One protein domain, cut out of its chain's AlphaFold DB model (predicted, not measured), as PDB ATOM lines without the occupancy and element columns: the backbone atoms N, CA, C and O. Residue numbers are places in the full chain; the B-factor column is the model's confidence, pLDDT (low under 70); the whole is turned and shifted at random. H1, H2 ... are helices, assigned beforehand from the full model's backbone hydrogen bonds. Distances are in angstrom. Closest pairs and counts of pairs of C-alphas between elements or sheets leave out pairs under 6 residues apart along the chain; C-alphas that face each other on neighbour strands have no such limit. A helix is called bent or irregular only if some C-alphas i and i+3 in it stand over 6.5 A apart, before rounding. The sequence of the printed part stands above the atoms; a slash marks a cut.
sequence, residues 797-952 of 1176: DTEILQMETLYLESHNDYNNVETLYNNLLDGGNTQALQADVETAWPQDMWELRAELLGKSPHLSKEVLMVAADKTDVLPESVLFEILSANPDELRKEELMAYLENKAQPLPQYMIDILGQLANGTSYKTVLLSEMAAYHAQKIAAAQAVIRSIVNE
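AT A GLANCE: This is residues 797 to 952 of the 1176 residues of the protein "Fibronectin type-III domain-containing protein" of Bacteroidetes bacterium 4572_114 (UniProt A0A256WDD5). What does the model look like? It is a long stalk of two helices side by side, H1 and H8, with a head of six short helices at one end. In the head the chain winds in three stacked turns, H2 with H3, H4 with H5 and H6 with H7, so that H2, H4 and H6 form one row and H3, H5 and H7 another. What is it made of, and how large is it? The printed part has 156 residues with eight named helices, H1 to H8 in order, and no named strand: the class is all helix. It is loose, with a radius of gyration of the C-alphas of 20.4 A and spans of 67 by 28 by 21 A, the stalk making much of the length.

HOW THE PARTS SIT: How do the long helices stand? H1, residues 797 to 828, touches H8, residues 923 to 950, opposite ways at a shallow tilt of 28 degrees; their closest C-alphas, of Tyr 807 and Lys 938, are 4.3 A apart. How does H1 meet the next helices? H2, residues 830 to 839, is close to H1 but not clearly touching, with the C-alphas of Asp 826 and Leu 833 closest at 6.6 A. H1 touches H3, residues 842 to 855, with residues 824 to 827 alone; the closest C-alphas, of Gly 827 and Lys 855, are 6.1 A apart. Which short helices touch? H4, residues 861 to 869, touches H2 the same way at 2 degrees, with the C-alphas of Gln 834 and Val 863 closest at 5.7 A, and touches H6, residues 893 to 901, with Lys 861 and Leu 895 closest at 6.3 A between C-alphas. H5, residues 876 to 884, touches H3 and H7, residues 908 to 917, the same way, with closest C-alphas Leu 853 and Ile 882 at 5.9 A and Ser 884 and Leu 914 at 6.3 A. H4 and H5, which only just touch with 3 pairs of C-alphas within 8 A, form a helical hairpin, and so do H6 and H7. What do the backbones show? Every O i to N i+4 pair is within hydrogen-bond range in H2, H4, H5, H6, H7 and H8; the figure is 25 of 28 in H1 and 8 of 10 in H3.

IN THESE COORDINATES: Where do the long helices lie? H1 runs 42.5 A from C-alpha 797 at (-7.913, -16.035, 51.195), and H8 runs 40.4 A to C-alpha 950 at (0.265, -23.018, 62.045). How long are the others? H3 spans 20.3 A, H2 and H7 14.3 A each, H4 12.5 A, H6 11.9 A and H5 11.8 A. Is any helix irregular? H1 is, with C-alphas 823 and 826 7.8 A apart, and H3, with C-alphas 843 and 846 7.6 A apart.

THE WHOLE: How far does it reach? The two C-alphas farthest apart, of Gln 843 and Glu 952, are 70.3 A apart. Are there cuts, long links or weak places? The printed part has no cut and no long link; its mean pLDDT is 92.4, and no printed residue is under 70.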
ATOM      1  N   ASP A 797      -7.451 -15.127  52.268       90.69
ATOM      2  CA  ASP A 797      -7.913 -16.035  51.195       90.69
ATOM      3  C   ASP A 797      -7.353 -15.686  49.801       90.69
ATOM      4  O   ASP A 797      -7.137 -16.546  48.948       90.69
ATOM      5  N   THR A 798      -7.151 -14.390  49.529       93.38
ATOM      6  CA  THR A 798      -6.602 -13.933  48.243       93.38
ATOM      7  C   THR A 798      -5.104 -14.199  48.138       93.38
ATOM      8  O   THR A 798      -4.631 -14.506  47.046       93.38
ATOM      9  N   GLU A 799      -4.364 -14.069  49.237       93.81
ATOM     10  CA  GLU A 799      -2.935 -14.386  49.308       93.81
ATOM     11  C   GLU A 799      -2.711 -15.900  49.268       93.81
ATOM     12  O   GLU A 799      -1.863 -16.350  48.501       93.81
ATOM     13  N   ILE A 800      -3.540 -16.692  49.959       93.81
ATOM     14  CA  ILE A 800      -3.530 -18.161  49.864       93.81
ATOM     15  C   ILE A 800      -3.729 -18.601  48.408       93.81
ATOM     16  O   ILE A 800      -2.894 -19.318  47.859       93.81
ATOM     17  N   LEU A 801      -4.750 -18.082  47.713       95.75
ATOM     18  CA  LEU A 801      -4.986 -18.404  46.297       95.75
ATOM     19  C   LEU A 801      -3.813 -17.993  45.380       95.75
ATOM     20  O   LEU A 801      -3.561 -18.627  44.348       95.75
ATOM     21  N   GLN A 802      -3.101 -16.913  45.720       96.06
ATOM     22  CA  GLN A 802      -1.889 -16.512  44.999       96.06
ATOM     23  C   GLN A 802      -0.756 -17.514  45.224       96.06
ATOM     24  O   GLN A 802      -0.112 -17.898  44.246       96.06
ATOM     25  N   MET A 803      -0.549 -17.969  46.462       96.75
ATOM     26  CA  MET A 803       0.449 -18.990  46.785       96.75
ATOM     27  C   MET A 803       0.113 -20.335  46.134       96.75
ATOM     28  O   MET A 803       0.983 -20.934  45.510       96.75
ATOM     29  N   GLU A 804      -1.149 -20.766  46.142       97.06
ATOM     30  CA  GLU A 804      -1.609 -21.955  45.409       97.06
ATOM     31  C   GLU A 804      -1.308 -21.873  43.911       97.06
ATOM     32  O   GLU A 804      -0.797 -22.818  43.303       97.06
ATOM     33  N   THR A 805      -1.610 -20.726  43.297       97.44
ATOM     34  CA  THR A 805      -1.342 -20.510  41.871       97.44
ATOM     35  C   THR A 805       0.161 -20.560  41.596       97.44
ATOM     36  O   THR A 805       0.584 -21.241  40.661       97.44
ATOM     37  N   LEU A 806       0.967 -19.896  42.431       97.06
ATOM     38  CA  LEU A 806       2.424 -19.890  42.319       97.06
ATOM     39  C   LEU A 806       3.013 -21.296  42.487       97.06
ATOM     40  O   LEU A 806       3.876 -21.688  41.697       97.06
ATOM     41  N   TYR A 807       2.518 -22.067  43.458       98.06
ATOM     42  CA  TYR A 807       2.894 -23.461  43.666       98.06
ATOM     43  C   TYR A 807       2.618 -24.287  42.404       98.06
ATOM     44  O   TYR A 807       3.525 -24.935  41.881       98.06
ATOM     45  N   LEU A 808       1.394 -24.230  41.866       97.38
ATOM     46  CA  LEU A 808       0.992 -25.028  40.704       97.38
ATOM     47  C   LEU A 808       1.766 -24.654  39.434       97.38
ATOM     48  O   LEU A 808       2.149 -25.537  38.661       97.38
ATOM     49  N   GLU A 809       1.991 -23.364  39.185       97.75
ATOM     50  CA  GLU A 809       2.777 -22.897  38.039       97.75
ATOM     51  C   GLU A 809       4.234 -23.365  38.151       97.75
ATOM     52  O   GLU A 809       4.742 -24.018  37.236       97.75
ATOM     53  N   SER A 810       4.861 -23.141  39.308       96.69
ATOM     54  CA  SER A 810       6.254 -23.521  39.569       96.69
ATOM     55  C   SER A 810       6.453 -25.038  39.556       96.69
ATOM     56  O   SER A 810       7.443 -25.533  39.022       96.69
ATOM     57  N   HIS A 811       5.487 -25.807  40.068       96.44
ATOM     58  CA  HIS A 811       5.497 -27.268  40.016       96.44
ATOM     59  C   HIS A 811       5.461 -27.787  38.569       96.44
ATOM     60  O   HIS A 811       6.225 -28.683  38.200       96.44
ATOM     61  N   ASN A 812       4.602 -27.216  37.719       97.31
ATOM     62  CA  ASN A 812       4.538 -27.590  36.305       97.31
ATOM     63  C   ASN A 812       5.823 -27.215  35.556       97.31
ATOM     64  O   ASN A 812       6.320 -28.014  34.758       97.31
ATOM     65  N   ASP A 813       6.368 -26.027  35.815       95.88
ATOM     66  CA  ASP A 813       7.619 -25.573  35.211       95.88
ATOM     67  C   ASP A 813       8.802 -26.454  35.635       95.88
ATOM     68  O   ASP A 813       9.547 -26.916  34.767       95.88
ATOM     69  N   TYR A 814       8.910 -26.801  36.922       95.44
ATOM     70  CA  TYR A 814       9.897 -27.759  37.424       95.44
ATOM     71  C   TYR A 814       9.832 -29.088  36.661       95.44
ATOM     72  O   TYR A 814      10.823 -29.500  36.059       95.44
ATOM     73  N   ASN A 815       8.654 -29.721  36.602       95.94
ATOM     74  CA  ASN A 815       8.476 -31.023  35.945       95.94
ATOM     75  C   ASN A 815       8.804 -30.972  34.442       95.94
ATOM     76  O   ASN A 815       9.330 -31.934  33.868       95.94
ATOM     77  N   ASN A 816       8.501 -29.849  33.780       95.75
ATOM     78  CA  ASN A 816       8.827 -29.636  32.371       95.75
ATOM     79  C   ASN A 816      10.345 -29.561  32.149       95.75
ATOM     80  O   ASN A 816      10.859 -30.191  31.215       95.75
ATOM     81  N   VAL A 817      11.061 -28.812  32.994       94.12
ATOM     82  CA  VAL A 817      12.524 -28.686  32.913       94.12
ATOM     83  C   VAL A 817      13.201 -29.998  33.308       94.12
ATOM     84  O   VAL A 817      14.090 -30.447  32.587       94.12
ATOM     85  N   GLU A 818      12.739 -30.668  34.363       95.38
ATOM     86  CA  GLU A 818      13.250 -31.971  34.798       95.38
ATOM     87  C   GLU A 818      13.102 -33.031  33.698       95.38
ATOM     88  O   GLU A 818      14.054 -33.738  33.360       95.38
ATOM     89  N   THR A 819      11.932 -33.104  33.056       96.12
ATOM     90  CA  THR A 819      11.705 -34.016  31.926       96.12
ATOM     91  C   THR A 819      12.675 -33.727  30.779       96.12
ATOM     92  O   THR A 819      13.204 -34.651  30.153       96.12
ATOM     93  N   LEU A 820      12.919 -32.452  30.466       94.25
ATOM     94  CA  LEU A 820      13.879 -32.066  29.434       94.25
ATOM     95  C   LEU A 820      15.310 -32.449  29.827       94.25
ATOM     96  O   LEU A 820      16.020 -33.038  29.011       94.25
ATOM     97  N   TYR A 821      15.707 -32.160  31.064       95.44
ATOM     98  CA  TYR A 821      17.010 -32.513  31.612       95.44
ATOM     99  C   TYR A 821      17.259 -34.021  31.520       95.44
ATOM    100  O   TYR A 821      18.244 -34.436  30.909       95.44
ATOM    101  N   ASN A 822      16.326 -34.844  32.001       94.81
ATOM    102  CA  ASN A 822      16.444 -36.303  31.988       94.81
ATOM    103  C   ASN A 822      16.513 -36.887  30.565       94.81
ATOM    104  O   ASN A 822      17.225 -37.860  30.329       94.81
ATOM    105  N   ASN A 823      15.829 -36.284  29.586       95.19
ATOM    106  CA  ASN A 823      15.932 -36.698  28.181       95.19
ATOM    107  C   ASN A 823      17.290 -36.353  27.545       95.19
ATOM    108  O   ASN A 823      17.718 -37.019  26.599       95.19
ATOM    109  N   LEU A 824      17.944 -35.288  28.014       96.00
ATOM    110  CA  LEU A 824      19.244 -34.847  27.513       96.00
ATOM    111  C   LEU A 824      20.403 -35.553  28.222       96.00
ATOM    112  O   LEU A 824      21.401 -35.850  27.563       96.00
ATOM    113  N   LEU A 825      20.258 -35.848  29.517       96.31
ATOM    114  CA  LEU A 825      21.241 -36.551  30.339       96.31
ATOM    115  C   LEU A 825      21.607 -37.885  29.683       96.31
ATOM    116  O   LEU A 825      20.759 -38.757  29.498       96.31
ATOM    117  N   ASP A 826      22.860 -38.008  29.240       97.06
ATOM    118  CA  ASP A 826      23.376 -39.164  28.492       97.06
ATOM    119  C   ASP A 826      22.550 -39.549  27.242       97.06
ATOM    120  O   ASP A 826      22.618 -40.662  26.715       97.06
ATOM    121  N   GLY A 827      21.759 -38.613  26.709       93.62
ATOM    122  CA  GLY A 827      20.792 -38.865  25.640       93.62
ATOM    123  C   GLY A 827      19.605 -39.745  26.052       93.62
ATOM    124  O   GLY A 827      19.095 -40.486  25.209       93.62
ATOM    125  N   GLY A 828      19.200 -39.688  27.323       94.50
ATOM    126  CA  GLY A 828      17.999 -40.317  27.874       94.50
ATOM    127  C   GLY A 828      18.183 -41.763  28.336       94.50
ATOM    128  O   GLY A 828      17.217 -42.392  28.769       94.50
ATOM    129  N   ASN A 829      19.389 -42.327  28.218       95.12
ATOM    130  CA  ASN A 829      19.684 -43.679  28.689       95.12
ATOM    131  C   ASN A 829      21.172 -43.856  29.035       95.12
ATOM    132  O   ASN A 829      21.969 -44.297  28.203       95.12
ATOM    133  N   THR A 830      21.520 -43.564  30.288       94.94
ATOM    134  CA  THR A 830      22.877 -43.707  30.833       94.94
ATOM    135  C   THR A 830      23.430 -45.122  30.672       94.94
ATOM    136  O   THR A 830      24.543 -45.287  30.183       94.94
ATOM    137  N   GLN A 831      22.649 -46.160  30.999       95.38
ATOM    138  CA  GLN A 831      23.113 -47.553  30.922       95.38
ATOM    139  C   GLN A 831      23.444 -47.981  29.488       95.38
ATOM    140  O   GLN A 831      24.436 -48.674  29.260       95.38
ATOM    141  N   ALA A 832      22.623 -47.575  28.516       95.50
ATOM    142  CA  ALA A 832      22.890 -47.858  27.110       95.50
ATOM    143  C   ALA A 832      24.161 -47.142  26.640       95.50
ATOM    144  O   ALA A 832      25.021 -47.782  26.041       95.50
ATOM    145  N   LEU A 833      24.318 -45.858  26.981       97.00
ATOM    146  CA  LEU A 833      25.502 -45.097  26.592       97.00
ATOM    147  C   LEU A 833      26.784 -45.656  27.228       97.00
ATOM    148  O   LEU A 833      27.799 -45.769  26.546       97.00
ATOM    149  N   GLN A 834      26.746 -46.060  28.501       96.94
ATOM    150  CA  GLN A 834      27.879 -46.737  29.141       96.94
ATOM    151  C   GLN A 834      28.254 -48.026  28.401       96.94
ATOM    152  O   GLN A 834      29.426 -48.233  28.092       96.94
ATOM    153  N   ALA A 835      27.270 -48.860  28.046       95.19
ATOM    154  CA  ALA A 835      27.517 -50.091  27.297       95.19
ATOM    155  C   ALA A 835      28.119 -49.822  25.903       95.19
ATOM    156  O   ALA A 835      29.014 -50.553  25.462       95.19
ATOM    157  N   ASP A 836      27.672 -48.767  25.220       94.56
ATOM    158  CA  ASP A 836      28.226 -48.355  23.927       94.56
ATOM    159  C   ASP A 836      29.701 -47.925  24.067       94.56
ATOM    160  O   ASP A 836      30.549 -48.349  23.277       94.56
ATOM    161  N   VAL A 837      30.051 -47.181  25.124       96.19
ATOM    162  CA  VAL A 837      31.441 -46.781  25.424       96.19
ATOM    163  C   VAL A 837      32.318 -47.996  25.758       96.19
ATOM    164  O   VAL A 837      33.418 -48.142  25.218       96.19
ATOM    165  N   GLU A 838      31.845 -48.898  26.621       94.94
ATOM    166  CA  GLU A 838      32.593 -50.085  27.058       94.94
ATOM    167  C   GLU A 838      32.886 -51.055  25.907       94.94
ATOM    168  O   GLU A 838      33.963 -51.661  25.845       94.94
ATOM    169  N   THR A 839      31.935 -51.206  24.981       93.81
ATOM    170  CA  THR A 839      32.028 -52.164  23.872       93.81
ATOM    171  C   THR A 839      32.702 -51.607  22.618       93.81
ATOM    172  O   THR A 839      32.969 -52.377  21.688       93.81
ATOM    173  N   ALA A 840      33.038 -50.313  22.603       95.12
ATOM    174  CA  ALA A 840      33.732 -49.666  21.498       95.12
ATOM    175  C   ALA A 840      35.151 -50.216  21.276       95.12
ATOM    176  O   ALA A 840      35.890 -50.550  22.212       95.12
ATOM    177  N   TRP A 841      35.559 -50.265  20.010       92.56
ATOM    178  CA  TRP A 841      36.893 -50.688  19.582       92.56
ATOM    179  C   TRP A 841      37.673 -49.516  18.967       92.56
ATOM    180  O   TRP A 841      37.077 -48.514  18.575       92.56
ATOM    181  N   PRO A 842      39.006 -49.625  18.790       90.19
ATOM    182  CA  PRO A 842      39.821 -48.519  18.280       90.19
ATOM    183  C   PRO A 842      39.373 -47.953  16.921       90.19
ATOM    184  O   PRO A 842      39.589 -46.774  16.649       90.19
ATOM    185  N   GLN A 843      38.751 -48.764  16.054       89.56
ATOM    186  CA  GLN A 843      38.210 -48.274  14.780       89.56
ATOM    187  C   GLN A 843      36.944 -47.412  14.931       89.56
ATOM    188  O   GLN A 843      36.663 -46.618  14.035       89.56
ATOM    189  N   ASP A 844      36.233 -47.539  16.053       90.94
ATOM    190  CA  ASP A 844      34.982 -46.831  16.351       90.94
ATOM    191  C   ASP A 844      35.249 -45.480  17.044       90.94
ATOM    192  O   ASP A 844      34.324 -44.706  17.271       90.94
ATOM    193  N   MET A 845      36.517 -45.156  17.346       90.38
ATOM    194  CA  MET A 845      36.921 -43.966  18.112       90.38
ATOM    195  C   MET A 845      36.255 -42.676  17.628       90.38
ATOM    196  O   MET A 845      35.761 -41.893  18.434       90.38
ATOM    197  N   TRP A 846      36.221 -42.448  16.312       86.75
ATOM    198  CA  TRP A 846      35.646 -41.224  15.752       86.75
ATOM    199  C   TRP A 846      34.126 -41.160  15.877       86.75
ATOM    200  O   TRP A 846      33.589 -40.068  16.057       86.75
ATOM    201  N   GLU A 847      33.448 -42.306  15.783       92.06
ATOM    202  CA  GLU A 847      31.998 -42.401  15.961       92.06
ATOM    203  C   GLU A 847      31.649 -42.179  17.435       92.06
ATOM    204  O   GLU A 847      30.847 -41.298  17.734       92.06
ATOM    205  N   LEU A 848      32.362 -42.852  18.344       93.44
ATOM    206  CA  LEU A 848      32.200 -42.684  19.787       93.44
ATOM    207  C   LEU A 848      32.492 -41.245  20.239       93.44
ATOM    208  O   LEU A 848      31.712 -40.650  20.977       93.44
ATOM    209  N   ARG A 849      33.585 -40.635  19.758       93.38
ATOM    210  CA  ARG A 849      33.901 -39.225  20.039       93.38
ATOM    211  C   ARG A 849      32.774 -38.302  19.574       93.38
ATOM    212  O   ARG A 849      32.409 -37.381  20.300       93.38
ATOM    213  N   ALA A 850      32.267 -38.497  18.356       91.81
ATOM    214  CA  ALA A 850      31.200 -37.663  17.807       91.81
ATOM    215  C   ALA A 850      29.889 -37.825  18.587       91.81
ATOM    216  O   ALA A 850      29.182 -36.841  18.789       91.81
ATOM    217  N   GLU A 851      29.587 -39.038  19.046       95.56
ATOM    218  CA  GLU A 851      28.430 -39.316  19.887       95.56
ATOM    219  C   GLU A 851      28.531 -38.627  21.252       95.56
ATOM    220  O   GLU A 851      27.620 -37.887  21.623       95.56
ATOM    221  N   LEU A 852      29.648 -38.807  21.966       96.62
ATOM    222  CA  LEU A 852      29.859 -38.213  23.289       96.62
ATOM    223  C   LEU A 852      29.838 -36.680  23.227       96.62
ATOM    224  O   LEU A 852      29.096 -36.048  23.976       96.62
ATOM    225  N   LEU A 853      30.547 -36.071  22.270       93.56
ATOM    226  CA  LEU A 853      30.500 -34.617  22.061       93.56
ATOM    227  C   LEU A 853      29.122 -34.121  21.600       93.56
ATOM    228  O   LEU A 853      28.764 -32.980  21.872       93.56
ATOM    229  N   GLY A 854      28.351 -34.954  20.897       93.50
ATOM    230  CA  GLY A 854      26.981 -34.634  20.495       93.50
ATOM    231  C   GLY A 854      25.991 -34.620  21.662       93.50
ATOM    232  O   GLY A 854      24.948 -33.975  21.555       93.50
ATOM    233  N   LYS A 855      26.312 -35.312  22.761       97.12
ATOM    234  CA  LYS A 855      25.521 -35.347  24.001       97.12
ATOM    235  C   LYS A 855      26.023 -34.348  25.053       97.12
ATOM    236  O   LYS A 855      25.244 -33.926  25.906       97.12
ATOM    237  N   SER A 856      27.280 -33.906  24.969       94.94
ATOM    238  CA  SER A 856      27.801 -32.784  25.761       94.94
ATOM    239  C   SER A 856      26.932 -31.519  25.604       94.94
ATOM    240  O   SER A 856      26.467 -31.230  24.498       94.94
ATOM    241  N   PRO A 857      26.705 -30.727  26.670       94.81
ATOM    242  CA  PRO A 857      27.306 -30.817  28.006       94.81
ATOM    243  C   PRO A 857      26.550 -31.729  28.999       94.81
ATOM    244  O   PRO A 857      26.711 -31.573  30.206       94.81
ATOM    245  N   HIS A 858      25.689 -32.641  28.532       97.06
ATOM    246  CA  HIS A 858      24.811 -33.443  29.397       97.06
ATOM    247  C   HIS A 858      25.334 -34.851  29.668       97.06
ATOM    248  O   HIS A 858      24.551 -35.715  30.056       97.06
ATOM    249  N   LEU A 859      26.628 -35.108  29.462       97.56
ATOM    250  CA  LEU A 859      27.192 -36.366  29.936       97.56
ATOM    251  C   LEU A 859      27.214 -36.359  31.469       97.56
ATOM    252  O   LEU A 859      27.483 -35.327  32.088       97.56
ATOM    253  N   SER A 860      26.889 -37.493  32.072       96.12
ATOM    254  CA  SER A 860      27.003 -37.719  33.509       96.12
ATOM    255  C   SER A 860      28.442 -38.042  33.912       96.12
ATOM    256  O   SER A 860      29.234 -38.538  33.102       96.12
ATOM    257  N   LYS A 861      28.777 -37.806  35.186       94.94
ATOM    258  CA  LYS A 861      30.011 -38.287  35.823       94.94
ATOM    259  C   LYS A 861      30.252 -39.759  35.486       94.94
ATOM    260  O   LYS A 861      31.349 -40.119  35.072       94.94
ATOM    261  N   GLU A 862      29.226 -40.596  35.610       95.31
ATOM    262  CA  GLU A 862      29.300 -42.041  35.412       95.31
ATOM    263  C   GLU A 862      29.736 -42.401  33.983       95.31
ATOM    264  O   GLU A 862      30.589 -43.270  33.796       95.31
ATOM    265  N   VAL A 863      29.201 -41.726  32.960       97.44
ATOM    266  CA  VAL A 863      29.631 -41.931  31.565       97.44
ATOM    267  C   VAL A 863      31.033 -41.372  31.327       97.44
ATOM    268  O   VAL A 863      31.826 -41.993  30.616       97.44
ATOM    269  N   LEU A 864      31.375 -40.230  31.930       97.44
ATOM    270  CA  LEU A 864      32.700 -39.621  31.790       97.44
ATOM    271  C   LEU A 864      33.807 -40.467  32.434       97.44
ATOM    272  O   LEU A 864      34.885 -40.576  31.850       97.44
ATOM    273  N   MET A 865      33.547 -41.112  33.574       96.25
ATOM    274  CA  MET A 865      34.477 -42.057  34.205       96.25
ATOM    275  C   MET A 865      34.715 -43.280  33.308       96.25
ATOM    276  O   MET A 865      35.865 -43.635  33.045       96.25
ATOM    277  N   VAL A 866      33.647 -43.866  32.750       95.75
ATOM    278  CA  VAL A 866      33.751 -45.001  31.813       95.75
ATOM    279  C   VAL A 866      34.504 -44.601  30.537       95.75
ATOM    280  O   VAL A 866      35.381 -45.331  30.068       95.75
ATOM    281  N   ALA A 867      34.237 -43.411  29.992       95.19
ATOM    282  CA  ALA A 867      34.985 -42.874  28.856       95.19
ATOM    283  C   ALA A 867      36.468 -42.645  29.201       95.19
ATOM    284  O   ALA A 867      37.341 -42.898  28.367       95.19
ATOM    285  N   ALA A 868      36.771 -42.217  30.430       94.81
ATOM    286  CA  ALA A 868      38.136 -41.984  30.888       94.81
ATOM    287  C   ALA A 868      38.974 -43.265  31.019       94.81
ATOM    288  O   ALA A 868      40.204 -43.208  30.883       94.81
ATOM    289  N   ASP A 869      38.333 -44.410  31.242       94.38
ATOM    290  CA  ASP A 869      38.986 -45.720  31.302       94.38
ATOM    291  C   ASP A 869      39.234 -46.343  29.934       94.38
ATOM    292  O   ASP A 869      40.115 -47.197  29.787       94.38
ATOM    293  N   LYS A 870      38.504 -45.899  28.908       93.12
ATOM    294  CA  LYS A 870      38.591 -46.438  27.550       93.12
ATOM    295  C   LYS A 870      39.812 -45.914  26.783       93.12
ATOM    296  O   LYS A 870      39.709 -45.495  25.631       93.12
ATOM    297  N   THR A 871      40.994 -45.945  27.403       89.12
ATOM    298  CA  THR A 871      42.241 -45.375  26.853       89.12
ATOM    299  C   THR A 871      42.774 -46.122  25.627       89.12
ATOM    300  O   THR A 871      43.589 -45.585  24.876       89.12
ATOM    301  N   ASP A 872      42.296 -47.348  25.379       88.19
ATOM    302  CA  ASP A 872      42.566 -48.105  24.154       88.19
ATOM    303  C   ASP A 872      41.825 -47.542  22.929       88.19
ATOM    304  O   ASP A 872      42.256 -47.775  21.796       88.19
ATOM    305  N   VAL A 873      40.742 -46.789  23.154       91.94
ATOM    306  CA  VAL A 873      39.923 -46.157  22.111       91.94
ATOM    307  C   VAL A 873      40.063 -44.640  22.125       91.94
ATOM    308  O   VAL A 873      40.259 -44.071  21.059       91.94
ATOM    309  N   LEU A 874      39.985 -43.984  23.285       91.56
ATOM    310  CA  LEU A 874      40.005 -42.527  23.448       91.56
ATOM    311  C   LEU A 874      41.384 -42.054  23.953       91.56
ATOM    312  O   LEU A 874      41.687 -42.199  25.139       91.56
ATOM    313  N   PRO A 875      42.237 -41.462  23.092       88.75
ATOM    314  CA  PRO A 875      43.486 -40.844  23.531       88.75
ATOM    315  C   PRO A 875      43.236 -39.670  24.487       88.75
ATOM    316  O   PRO A 875      42.207 -39.003  24.388       88.75
ATOM    317  N   GLU A 876      44.217 -39.343  25.334       86.00
ATOM    318  CA  GLU A 876      44.114 -38.277  26.350       86.00
ATOM    319  C   GLU A 876      43.619 -36.933  25.790       86.00
ATOM    320  O   GLU A 876      42.815 -36.268  26.430       86.00
ATOM    321  N   SER A 877      44.033 -36.545  24.578       80.94
ATOM    322  CA  SER A 877      43.585 -35.295  23.948       80.94
ATOM    323  C   SER A 877      42.109 -35.309  23.527       80.94
ATOM    324  O   SER A 877      41.457 -34.268  23.574       80.94
ATOM    325  N   VAL A 878      41.570 -36.470  23.136       86.69
ATOM    326  CA  VAL A 878      40.137 -36.648  22.832       86.69
ATOM    327  C   VAL A 878      39.331 -36.669  24.122       86.69
ATOM    328  O   VAL A 878      38.303 -36.007  24.218       86.69
ATOM    329  N   LEU A 879      39.816 -37.404  25.123       92.00
ATOM    330  CA  LEU A 879      39.188 -37.453  26.436       92.00
ATOM    331  C   LEU A 879      39.130 -36.055  27.068       92.00
ATOM    332  O   LEU A 879      38.071 -35.636  27.519       92.00
ATOM    333  N   PHE A 880      40.233 -35.302  27.024       89.38
ATOM    334  CA  PHE A 880      40.290 -33.919  27.494       89.38
ATOM    335  C   PHE A 880      39.278 -33.022  26.772       89.38
ATOM    336  O   PHE A 880      38.646 -32.182  27.408       89.38
ATOM    337  N   GLU A 881      39.090 -33.194  25.460       88.56
ATOM    338  CA  GLU A 881      38.084 -32.453  24.693       88.56
ATOM    339  C   GLU A 881      36.654 -32.759  25.163       88.56
ATOM    340  O   GLU A 881      35.875 -31.829  25.363       88.56
ATOM    341  N   ILE A 882      36.329 -34.038  25.376       94.12
ATOM    342  CA  ILE A 882      35.018 -34.474  25.881       94.12
ATOM    343  C   ILE A 882      34.787 -33.937  27.299       94.12
ATOM    344  O   ILE A 882      33.743 -33.350  27.564       94.12
ATOM    345  N   LEU A 883      35.767 -34.065  28.196       94.56
ATOM    346  CA  LEU A 883      35.698 -33.541  29.564       94.56
ATOM    347  C   LEU A 883      35.519 -32.017  29.576       94.56
ATOM    348  O   LEU A 883      34.619 -31.502  30.232       94.56
ATOM    349  N   SER A 884      36.297 -31.294  28.763       89.38
ATOM    350  CA  SER A 884      36.197 -29.833  28.618       89.38
ATOM    351  C   SER A 884      34.827 -29.364  28.112       89.38
ATOM    352  O   SER A 884      34.460 -28.210  28.322       89.38
ATOM    353  N   ALA A 885      34.085 -30.228  27.413       91.44
ATOM    354  CA  ALA A 885      32.744 -29.938  26.916       91.44
ATOM    355  C   ALA A 885      31.638 -30.179  27.963       91.44
ATOM    356  O   ALA A 885      30.483 -29.873  27.681       91.44
ATOM    357  N   ASN A 886      31.966 -30.702  29.151       94.44
ATOM    358  CA  ASN A 886      31.024 -30.985  30.239       94.44
ATOM    359  C   ASN A 886      31.474 -30.302  31.552       94.44
ATOM    360  O   ASN A 886      31.786 -30.988  32.523       94.44
ATOM    361  N   PRO A 887      31.537 -28.955  31.601       90.94
ATOM    362  CA  PRO A 887      32.122 -28.228  32.730       90.94
ATOM    363  C   PRO A 887      31.389 -28.434  34.064       90.94
ATOM    364  O   PRO A 887      32.031 -28.348  35.104       90.94
ATOM    365  N   ASP A 888      30.086 -28.739  34.060       90.88
ATOM    366  CA  ASP A 888      29.321 -29.010  35.288       90.88
ATOM    367  C   ASP A 888      29.830 -30.249  36.036       90.88
ATOM    368  O   ASP A 888      29.937 -30.226  37.257       90.88
ATOM    369  N   GLU A 889      30.212 -31.307  35.316       93.00
ATOM    370  CA  GLU A 889      30.748 -32.522  35.940       93.00
ATOM    371  C   GLU A 889      32.162 -32.308  36.492       93.00
ATOM    372  O   GLU A 889      32.556 -32.978  37.441       93.00
ATOM    373  N   LEU A 890      32.912 -31.339  35.953       91.75
ATOM    374  CA  LEU A 890      34.245 -30.976  36.450       91.75
ATOM    375  C   LEU A 890      34.204 -30.250  37.803       91.75
ATOM    376  O   LEU A 890      35.255 -30.030  38.397       91.75
ATOM    377  N   ARG A 891      33.017 -29.853  38.288       89.88
ATOM    378  CA  ARG A 891      32.846 -29.293  39.637       89.88
ATOM    379  C   ARG A 891      32.803 -30.372  40.719       89.88
ATOM    380  O   ARG A 891      32.983 -30.041  41.883       89.88
ATOM    381  N   LYS A 892      32.570 -31.634  40.340       89.81
ATOM    382  CA  LYS A 892      32.475 -32.761  41.270       89.81
ATOM    383  C   LYS A 892      33.863 -33.282  41.596       89.81
ATOM    384  O   LYS A 892      34.553 -33.794  40.708       89.81
ATOM    385  N   GLU A 893      34.224 -33.226  42.872       89.19
ATOM    386  CA  GLU A 893      35.525 -33.720  43.322       89.19
ATOM    387  C   GLU A 893      35.714 -35.206  43.004       89.19
ATOM    388  O   GLU A 893      36.787 -35.623  42.583       89.19
ATOM    389  N   GLU A 894      34.650 -36.008  43.072       91.38
ATOM    390  CA  GLU A 894      34.718 -37.430  42.728       91.38
ATOM    391  C   GLU A 894      35.236 -37.673  41.298       91.38
ATOM    392  O   GLU A 894      36.056 -38.566  41.082       91.38
ATOM    393  N   LEU A 895      34.814 -36.862  40.316       94.12
ATOM    394  CA  LEU A 895      35.318 -36.980  38.946       94.12
ATOM    395  C   LEU A 895      36.769 -36.501  38.849       94.12
ATOM    396  O   LEU A 895      37.590 -37.161  38.212       94.12
ATOM    397  N   MET A 896      37.085 -35.356  39.454       91.81
ATOM    398  CA  MET A 896      38.423 -34.765  39.390       91.81
ATOM    399  C   MET A 896      39.460 -35.681  40.049       91.81
ATOM    400  O   MET A 896      40.427 -36.083  39.392       91.81
ATOM    401  N   ALA A 897      39.188 -36.145  41.268       92.00
ATOM    402  CA  ALA A 897      40.002 -37.123  41.976       92.00
ATOM    403  C   ALA A 897      40.121 -38.448  41.202       92.00
ATOM    404  O   ALA A 897      41.196 -39.055  41.171       92.00
ATOM    405  N   TYR A 898      39.059 -38.901  40.523       95.12
ATOM    406  CA  TYR A 898      39.130 -40.090  39.671       95.12
ATOM    407  C   TYR A 898      40.126 -39.919  38.517       95.12
ATOM    408  O   TYR A 898      40.968 -40.789  38.273       95.12
ATOM    409  N   LEU A 899      40.065 -38.788  37.811       94.50
ATOM    410  CA  LEU A 899      40.936 -38.493  36.669       94.50
ATOM    411  C   LEU A 899      42.417 -38.377  37.068       94.50
ATOM    412  O   LEU A 899      43.289 -38.753  36.275       94.50
ATOM    413  N   GLU A 900      42.687 -37.902  38.285       92.19
ATOM    414  CA  GLU A 900      44.024 -37.810  38.883       92.19
ATOM    415  C   GLU A 900      44.596 -39.167  39.321       92.19
ATOM    416  O   GLU A 900      45.804 -39.389  39.231       92.19
ATOM    417  N   ASN A 901      43.746 -40.088  39.789       93.12
ATOM    418  CA  ASN A 901      44.197 -41.289  40.502       93.12
ATOM    419  C   ASN A 901      43.951 -42.615  39.762       93.12
ATOM    420  O   ASN A 901      44.413 -43.666  40.219       93.12
ATOM    421  N   LYS A 902      43.253 -42.609  38.617       92.12
ATOM    422  CA  LYS A 902      42.997 -43.823  37.820       92.12
ATOM    423  C   LYS A 902      44.284 -44.511  37.344       92.12
ATOM    424  O   LYS A 902      45.368 -43.942  37.351       92.12
ATOM    425  N   ALA A 903      44.176 -45.749  36.847       88.50
ATOM    426  CA  ALA A 903      45.333 -46.573  36.456       88.50
ATOM    427  C   ALA A 903      46.278 -45.917  35.424       88.50
ATOM    428  O   ALA A 903      47.477 -46.203  35.402       88.50
ATOM    429  N   GLN A 904      45.733 -45.056  34.562       88.25
ATOM    430  CA  GLN A 904      46.478 -44.187  33.649       88.25
ATOM    431  C   GLN A 904      45.998 -42.744  33.860       88.25
ATOM    432  O   GLN A 904      45.059 -42.339  33.166       88.25
ATOM    433  N   PRO A 905      46.561 -42.005  34.835       89.75
ATOM    434  CA  PRO A 905      46.136 -40.645  35.157       89.75
ATOM    435  C   PRO A 905      46.265 -39.692  33.978       89.75
ATOM    436  O   PRO A 905      47.184 -39.836  33.166       89.75
ATOM    437  N   LEU A 906      45.399 -38.677  33.924       88.81
ATOM    438  CA  LEU A 906      45.671 -37.538  33.054       88.81
ATOM    439  C   LEU A 906      46.898 -36.768  33.577       88.81
ATOM    440  O   LEU A 906      47.108 -36.673  34.786       88.81
ATOM    441  N   PRO A 907      47.725 -36.189  32.692       88.69
ATOM    442  CA  PRO A 907      48.807 -35.312  33.117       88.69
ATOM    443  C   PRO A 907      48.304 -34.147  33.986       88.69
ATOM    444  O   PRO A 907      47.324 -33.503  33.618       88.69
ATOM    445  N   GLN A 908      49.027 -33.809  35.062       84.31
ATOM    446  CA  GLN A 908      48.609 -32.781  36.034       84.31
ATOM    447  C   GLN A 908      48.170 -31.460  35.387       84.31
ATOM    448  O   GLN A 908      47.122 -30.927  35.712       84.31
ATOM    449  N   TYR A 909      48.907 -30.968  34.388       80.75
ATOM    450  CA  TYR A 909      48.538 -29.720  33.714       80.75
ATOM    451  C   TYR A 909      47.160 -29.782  33.025       80.75
ATOM    452  O   TYR A 909      46.510 -28.754  32.897       80.75
ATOM    453  N   MET A 910      46.713 -30.953  32.543       85.62
ATOM    454  CA  MET A 910      45.368 -31.116  31.978       85.62
ATOM    455  C   MET A 910      44.313 -31.028  33.079       85.62
ATOM    456  O   MET A 910      43.300 -30.368  32.875       85.62
ATOM    457  N   ILE A 911      44.568 -31.648  34.233       87.81
ATOM    458  CA  ILE A 911      43.706 -31.566  35.416       87.81
ATOM    459  C   ILE A 911      43.573 -30.112  35.885       87.81
ATOM    460  O   ILE A 911      42.456 -29.614  36.006       87.81
ATOM    461  N   ASP A 912      44.691 -29.389  36.009       84.44
ATOM    462  CA  ASP A 912      44.708 -27.976  36.414       84.44
ATOM    463  C   ASP A 912      43.892 -27.086  35.454       84.44
ATOM    464  O   ASP A 912      43.297 -26.084  35.860       84.44
ATOM    465  N   ILE A 913      43.855 -27.430  34.160       82.69
ATOM    466  CA  ILE A 913      43.027 -26.734  33.168       82.69
ATOM    467  C   ILE A 913      41.555 -27.132  33.302       82.69
ATOM    468  O   ILE A 913      40.697 -26.253  33.241       82.69
ATOM    469  N   LEU A 914      41.243 -28.421  33.475       89.06
ATOM    470  CA  LEU A 914      39.869 -28.895  33.676       89.06
ATOM    471  C   LEU A 914      39.239 -28.246  34.919       89.06
ATOM    472  O   LEU A 914      38.129 -27.727  34.824       89.06
ATOM    473  N   GLY A 915      39.979 -28.146  36.028       84.94
ATOM    474  CA  GLY A 915      39.524 -27.447  37.236       84.94
ATOM    475  C   GLY A 915      39.241 -25.954  37.013       84.94
ATOM    476  O   GLY A 915      38.338 -25.386  37.623       84.94
ATOM    477  N   GLN A 916      39.947 -25.304  36.081       80.00
ATOM    478  CA  GLN A 916      39.646 -23.922  35.679       80.00
ATOM    479  C   GLN A 916      38.435 -23.830  34.739       80.00
ATOM    480  O   GLN A 916      37.672 -22.866  34.811       80.00
ATOM    481  N   LEU A 917      38.228 -24.831  33.875       84.12
ATOM    482  CA  LEU A 917      37.054 -24.924  33.000       84.12
ATOM    483  C   LEU A 917      35.761 -25.236  33.763       84.12
ATOM    484  O   LEU A 917      34.693 -24.891  33.263       84.12
ATOM    485  N   ALA A 918      35.844 -25.801  34.970       84.69
ATOM    486  CA  ALA A 918      34.700 -26.037  35.855       84.69
ATOM    487  C   ALA A 918      33.913 -24.749  36.203       84.69
ATOM    488  O   ALA A 918      32.716 -24.797  36.487       84.69
ATOM    489  N   ASN A 919      34.548 -23.572  36.104       74.88
ATOM    490  CA  ASN A 919      33.878 -22.268  36.232       74.88
ATOM    491  C   ASN A 919      32.968 -21.925  35.033       74.88
ATOM    492  O   ASN A 919      32.223 -20.948  35.075       74.88
ATOM    493  N   GLY A 920      33.061 -22.669  33.929       73.56
ATOM    494  CA  GLY A 920      32.275 -22.425  32.727       73.56
ATOM    495  C   GLY A 920      30.790 -22.700  32.947       73.56
ATOM    496  O   GLY A 920      30.420 -23.632  33.656       73.56
ATOM    497  N   THR A 921      29.934 -21.913  32.298       79.75
ATOM    498  CA  THR A 921      28.489 -22.154  32.248       79.75
ATOM    499  C   THR A 921      28.122 -22.933  30.990       79.75
ATOM    500  O   THR A 921      28.644 -22.676  29.902       79.75
ATOM    501  N   SER A 922      27.226 -23.906  31.129       87.81
ATOM    502  CA  SER A 922      26.752 -24.753  30.035       87.81
ATOM    503  C   SER A 922      25.223 -24.761  29.963       87.81
ATOM    504  O   SER A 922      24.541 -24.181  30.810       87.81
ATOM    505  N   TYR A 923      24.660 -25.423  28.948       87.31
ATOM    506  CA  TYR A 923      23.211 -25.619  28.898       87.31
ATOM    507  C   TYR A 923      22.705 -26.482  30.068       87.31
ATOM    508  O   TYR A 923      21.641 -26.194  30.606       87.31
ATOM    509  N   LYS A 924      23.504 -27.449  30.539       91.62
ATOM    510  CA  LYS A 924      23.199 -28.231  31.740       91.62
ATOM    511  C   LYS A 924      23.161 -27.351  32.993       91.62
ATOM    512  O   LYS A 924      22.216 -27.477  33.762       91.62
ATOM    513  N   THR A 925      24.092 -26.399  33.142       87.88
ATOM    514  CA  THR A 925      24.045 -25.405  34.235       87.88
ATOM    515  C   THR A 925      22.717 -24.646  34.249       87.88
ATOM    516  O   THR A 925      22.143 -24.439  35.311       87.88
ATOM    517  N   VAL A 926      22.222 -24.235  33.073       85.94
ATOM    518  CA  VAL A 926      20.954 -23.497  32.956       85.94
ATOM    519  C   VAL A 926      19.773 -24.362  33.383       85.94
ATOM    520  O   VAL A 926      18.969 -23.898  34.178       85.94
ATOM    521  N   LEU A 927      19.684 -25.604  32.896       91.12
ATOM    522  CA  LEU A 927      18.582 -26.502  33.251       91.12
ATOM    523  C   LEU A 927      18.556 -26.806  34.752       91.12
ATOM    524  O   LEU A 927      17.499 -26.722  35.361       91.12
ATOM    525  N   LEU A 928      19.713 -27.103  35.354       92.00
ATOM    526  CA  LEU A 928      19.798 -27.380  36.790       92.00
ATOM    527  C   LEU A 928      19.458 -26.146  37.639       92.00
ATOM    528  O   LEU A 928      18.730 -26.263  38.616       92.00
ATOM    529  N   SER A 929      19.925 -24.958  37.238       90.94
ATOM    530  CA  SER A 929      19.589 -23.699  37.916       90.94
ATOM    531  C   SER A 929      18.106 -23.339  37.777       90.94
ATOM    532  O   SER A 929      17.510 -22.888  38.746       90.94
ATOM    533  N   GLU A 930      17.480 -23.573  36.615       91.62
ATOM    534  CA  GLU A 930      16.031 -23.381  36.446       91.62
ATOM    535  C   GLU A 930      15.235 -24.394  37.284       91.62
ATOM    536  O   GLU A 930      14.269 -24.007  37.934       91.62
ATOM    537  N   MET A 931      15.661 -25.663  37.344       93.75
ATOM    538  CA  MET A 931      15.064 -26.650  38.254       93.75
ATOM    539  C   MET A 931      15.172 -26.203  39.714       93.75
ATOM    540  O   MET A 931      14.168 -26.239  40.415       93.75
ATOM    541  N   ALA A 932      16.343 -25.744  40.165       94.06
ATOM    542  CA  ALA A 932      16.525 -25.226  41.521       94.06
ATOM    543  C   ALA A 932      15.621 -24.017  41.806       94.06
ATOM    544  O   ALA A 932      14.931 -24.001  42.818       94.06
ATOM    545  N   ALA A 933      15.537 -23.056  40.883       93.56
ATOM    546  CA  ALA A 933      14.691 -21.874  41.043       93.56
ATOM    547  C   ALA A 933      13.192 -22.219  41.115       93.56
ATOM    548  O   ALA A 933      12.488 -21.731  41.997       93.56
ATOM    549  N   TYR A 934      12.691 -23.083  40.225       95.50
ATOM    550  CA  TYR A 934      11.289 -23.514  40.257       95.50
ATOM    551  C   TYR A 934      10.978 -24.405  41.463       95.50
ATOM    552  O   TYR A 934       9.878 -24.330  42.011       95.50
ATOM    553  N   HIS A 935      11.944 -25.220  41.900       95.69
ATOM    554  CA  HIS A 935      11.841 -25.976  43.141       95.69
ATOM    555  C   HIS A 935      11.707 -25.033  44.340       95.69
ATOM    556  O   HIS A 935      10.764 -25.166  45.113       95.69
ATOM    557  N   ALA A 936      12.577 -24.031  44.439       94.88
ATOM    558  CA  ALA A 936      12.520 -23.043  45.506       94.88
ATOM    559  C   ALA A 936      11.197 -22.272  45.520       94.88
ATOM    560  O   ALA A 936      10.576 -22.153  46.568       94.88
ATOM    561  N   GLN A 937      10.704 -21.828  44.359       95.00
ATOM    562  CA  GLN A 937       9.436 -21.095  44.268       95.00
ATOM    563  C   GLN A 937       8.225 -21.932  44.693       95.00
ATOM    564  O   GLN A 937       7.376 -21.428  45.427       95.00
ATOM    565  N   LYS A 938       8.134 -23.207  44.274       96.19
ATOM    566  CA  LYS A 938       7.022 -24.065  44.725       96.19
ATOM    567  C   LYS A 938       7.103 -24.329  46.232       96.19
ATOM    568  O   LYS A 938       6.076 -24.285  46.897       96.19
ATOM    569  N   ILE A 939       8.299 -24.576  46.776       97.00
ATOM    570  CA  ILE A 939       8.470 -24.869  48.204       97.00
ATOM    571  C   ILE A 939       8.168 -23.626  49.043       97.00
ATOM    572  O   ILE A 939       7.375 -23.722  49.969       97.00
ATOM    573  N   ALA A 940       8.687 -22.456  48.663       95.19
ATOM    574  CA  ALA A 940       8.404 -21.198  49.348       95.19
ATOM    575  C   ALA A 940       6.900 -20.872  49.370       95.19
ATOM    576  O   ALA A 940       6.384 -20.442  50.398       95.19
ATOM    577  N   ALA A 941       6.182 -21.124  48.268       96.69
ATOM    578  CA  ALA A 941       4.734 -20.938  48.209       96.69
ATOM    579  C   ALA A 941       3.982 -21.891  49.155       96.69
ATOM    580  O   ALA A 941       3.106 -21.448  49.892       96.69
ATOM    581  N   ALA A 942       4.345 -23.179  49.174       97.62
ATOM    582  CA  ALA A 942       3.748 -24.150  50.093       97.62
ATOM    583  C   ALA A 942       4.045 -23.803  51.559       97.62
ATOM    584  O   ALA A 942       3.140 -23.782  52.384       97.62
ATOM    585  N   GLN A 943       5.294 -23.462  51.873       96.00
ATOM    586  CA  GLN A 943       5.707 -23.077  53.220       96.00
ATOM    587  C   GLN A 943       5.045 -21.781  53.697       96.00
ATOM    588  O   GLN A 943       4.765 -21.653  54.882       96.00
ATOM    589  N   ALA A 944       4.759 -20.827  52.805       95.06
ATOM    590  CA  ALA A 944       3.995 -19.633  53.162       95.06
ATOM    591  C   ALA A 944       2.567 -19.983  53.613       95.06
ATOM    592  O   ALA A 944       2.081 -19.405  54.582       95.06
ATOM    593  N   VAL A 945       1.918 -20.954  52.957       96.31
ATOM    594  CA  VAL A 945       0.593 -21.443  53.375       96.31
ATOM    595  C   VAL A 945       0.684 -22.255  54.667       96.31
ATOM    596  O   VAL A 945      -0.084 -22.002  55.585       96.31
ATOM    597  N   ILE A 946       1.668 -23.150  54.794       95.81
ATOM    598  CA  ILE A 946       1.920 -23.912  56.031       95.81
ATOM    599  C   ILE A 946       2.118 -22.967  57.218       95.81
ATOM    600  O   ILE A 946       1.421 -23.095  58.220       95.81
ATOM    601  N   ARG A 947       3.014 -21.977  57.090       93.06
ATOM    602  CA  ARG A 947       3.264 -20.973  58.135       93.06
ATOM    603  C   ARG A 947       2.029 -20.135  58.447       93.06
ATOM    604  O   ARG A 947       1.874 -19.737  59.595       93.06
ATOM    605  N   SER A 948       1.161 -19.881  57.466       92.94
ATOM    606  CA  SER A 948      -0.139 -19.257  57.717       92.94
ATOM    607  C   SER A 948      -0.979 -20.132  58.644       92.94
ATOM    608  O   SER A 948      -1.358 -19.658  59.706       92.94
ATOM    609  N   ILE A 949      -1.190 -21.405  58.287       92.56
ATOM    610  CA  ILE A 949      -2.056 -22.337  59.028       92.56
ATOM    611  C   ILE A 949      -1.573 -22.523  60.472       92.56
ATOM    612  O   ILE A 949      -2.354 -22.384  61.407       92.56
ATOM    613  N   VAL A 950      -0.278 -22.774  60.688       90.94
ATOM    614  CA  VAL A 950       0.265 -23.018  62.045       90.94
ATOM    615  C   VAL A 950       0.280 -21.772  62.944       90.94
ATOM    616  O   VAL A 950       0.519 -21.891  64.141       90.94
ATOM    617  N   ASN A 951       0.051 -20.577  62.384       88.38
ATOM    618  CA  ASN A 951      -0.085 -19.326  63.140       88.38
ATOM    619  C   ASN A 951      -1.551 -18.888  63.313       88.38
ATOM    620  O   ASN A 951      -1.801 -17.810  63.859       88.38
ATOM    621  N   GLU A 952      -2.521 -19.676  62.845       88.00
ATOM    622  CA  GLU A 952      -3.939 -19.423  63.100       88.00
ATOM    623  C   GLU A 952      -4.289 -19.710  64.566       88.00
ATOM    624  O   GLU A 952      -3.709 -20.582  65.206       88.00
TER     625      GLU A 952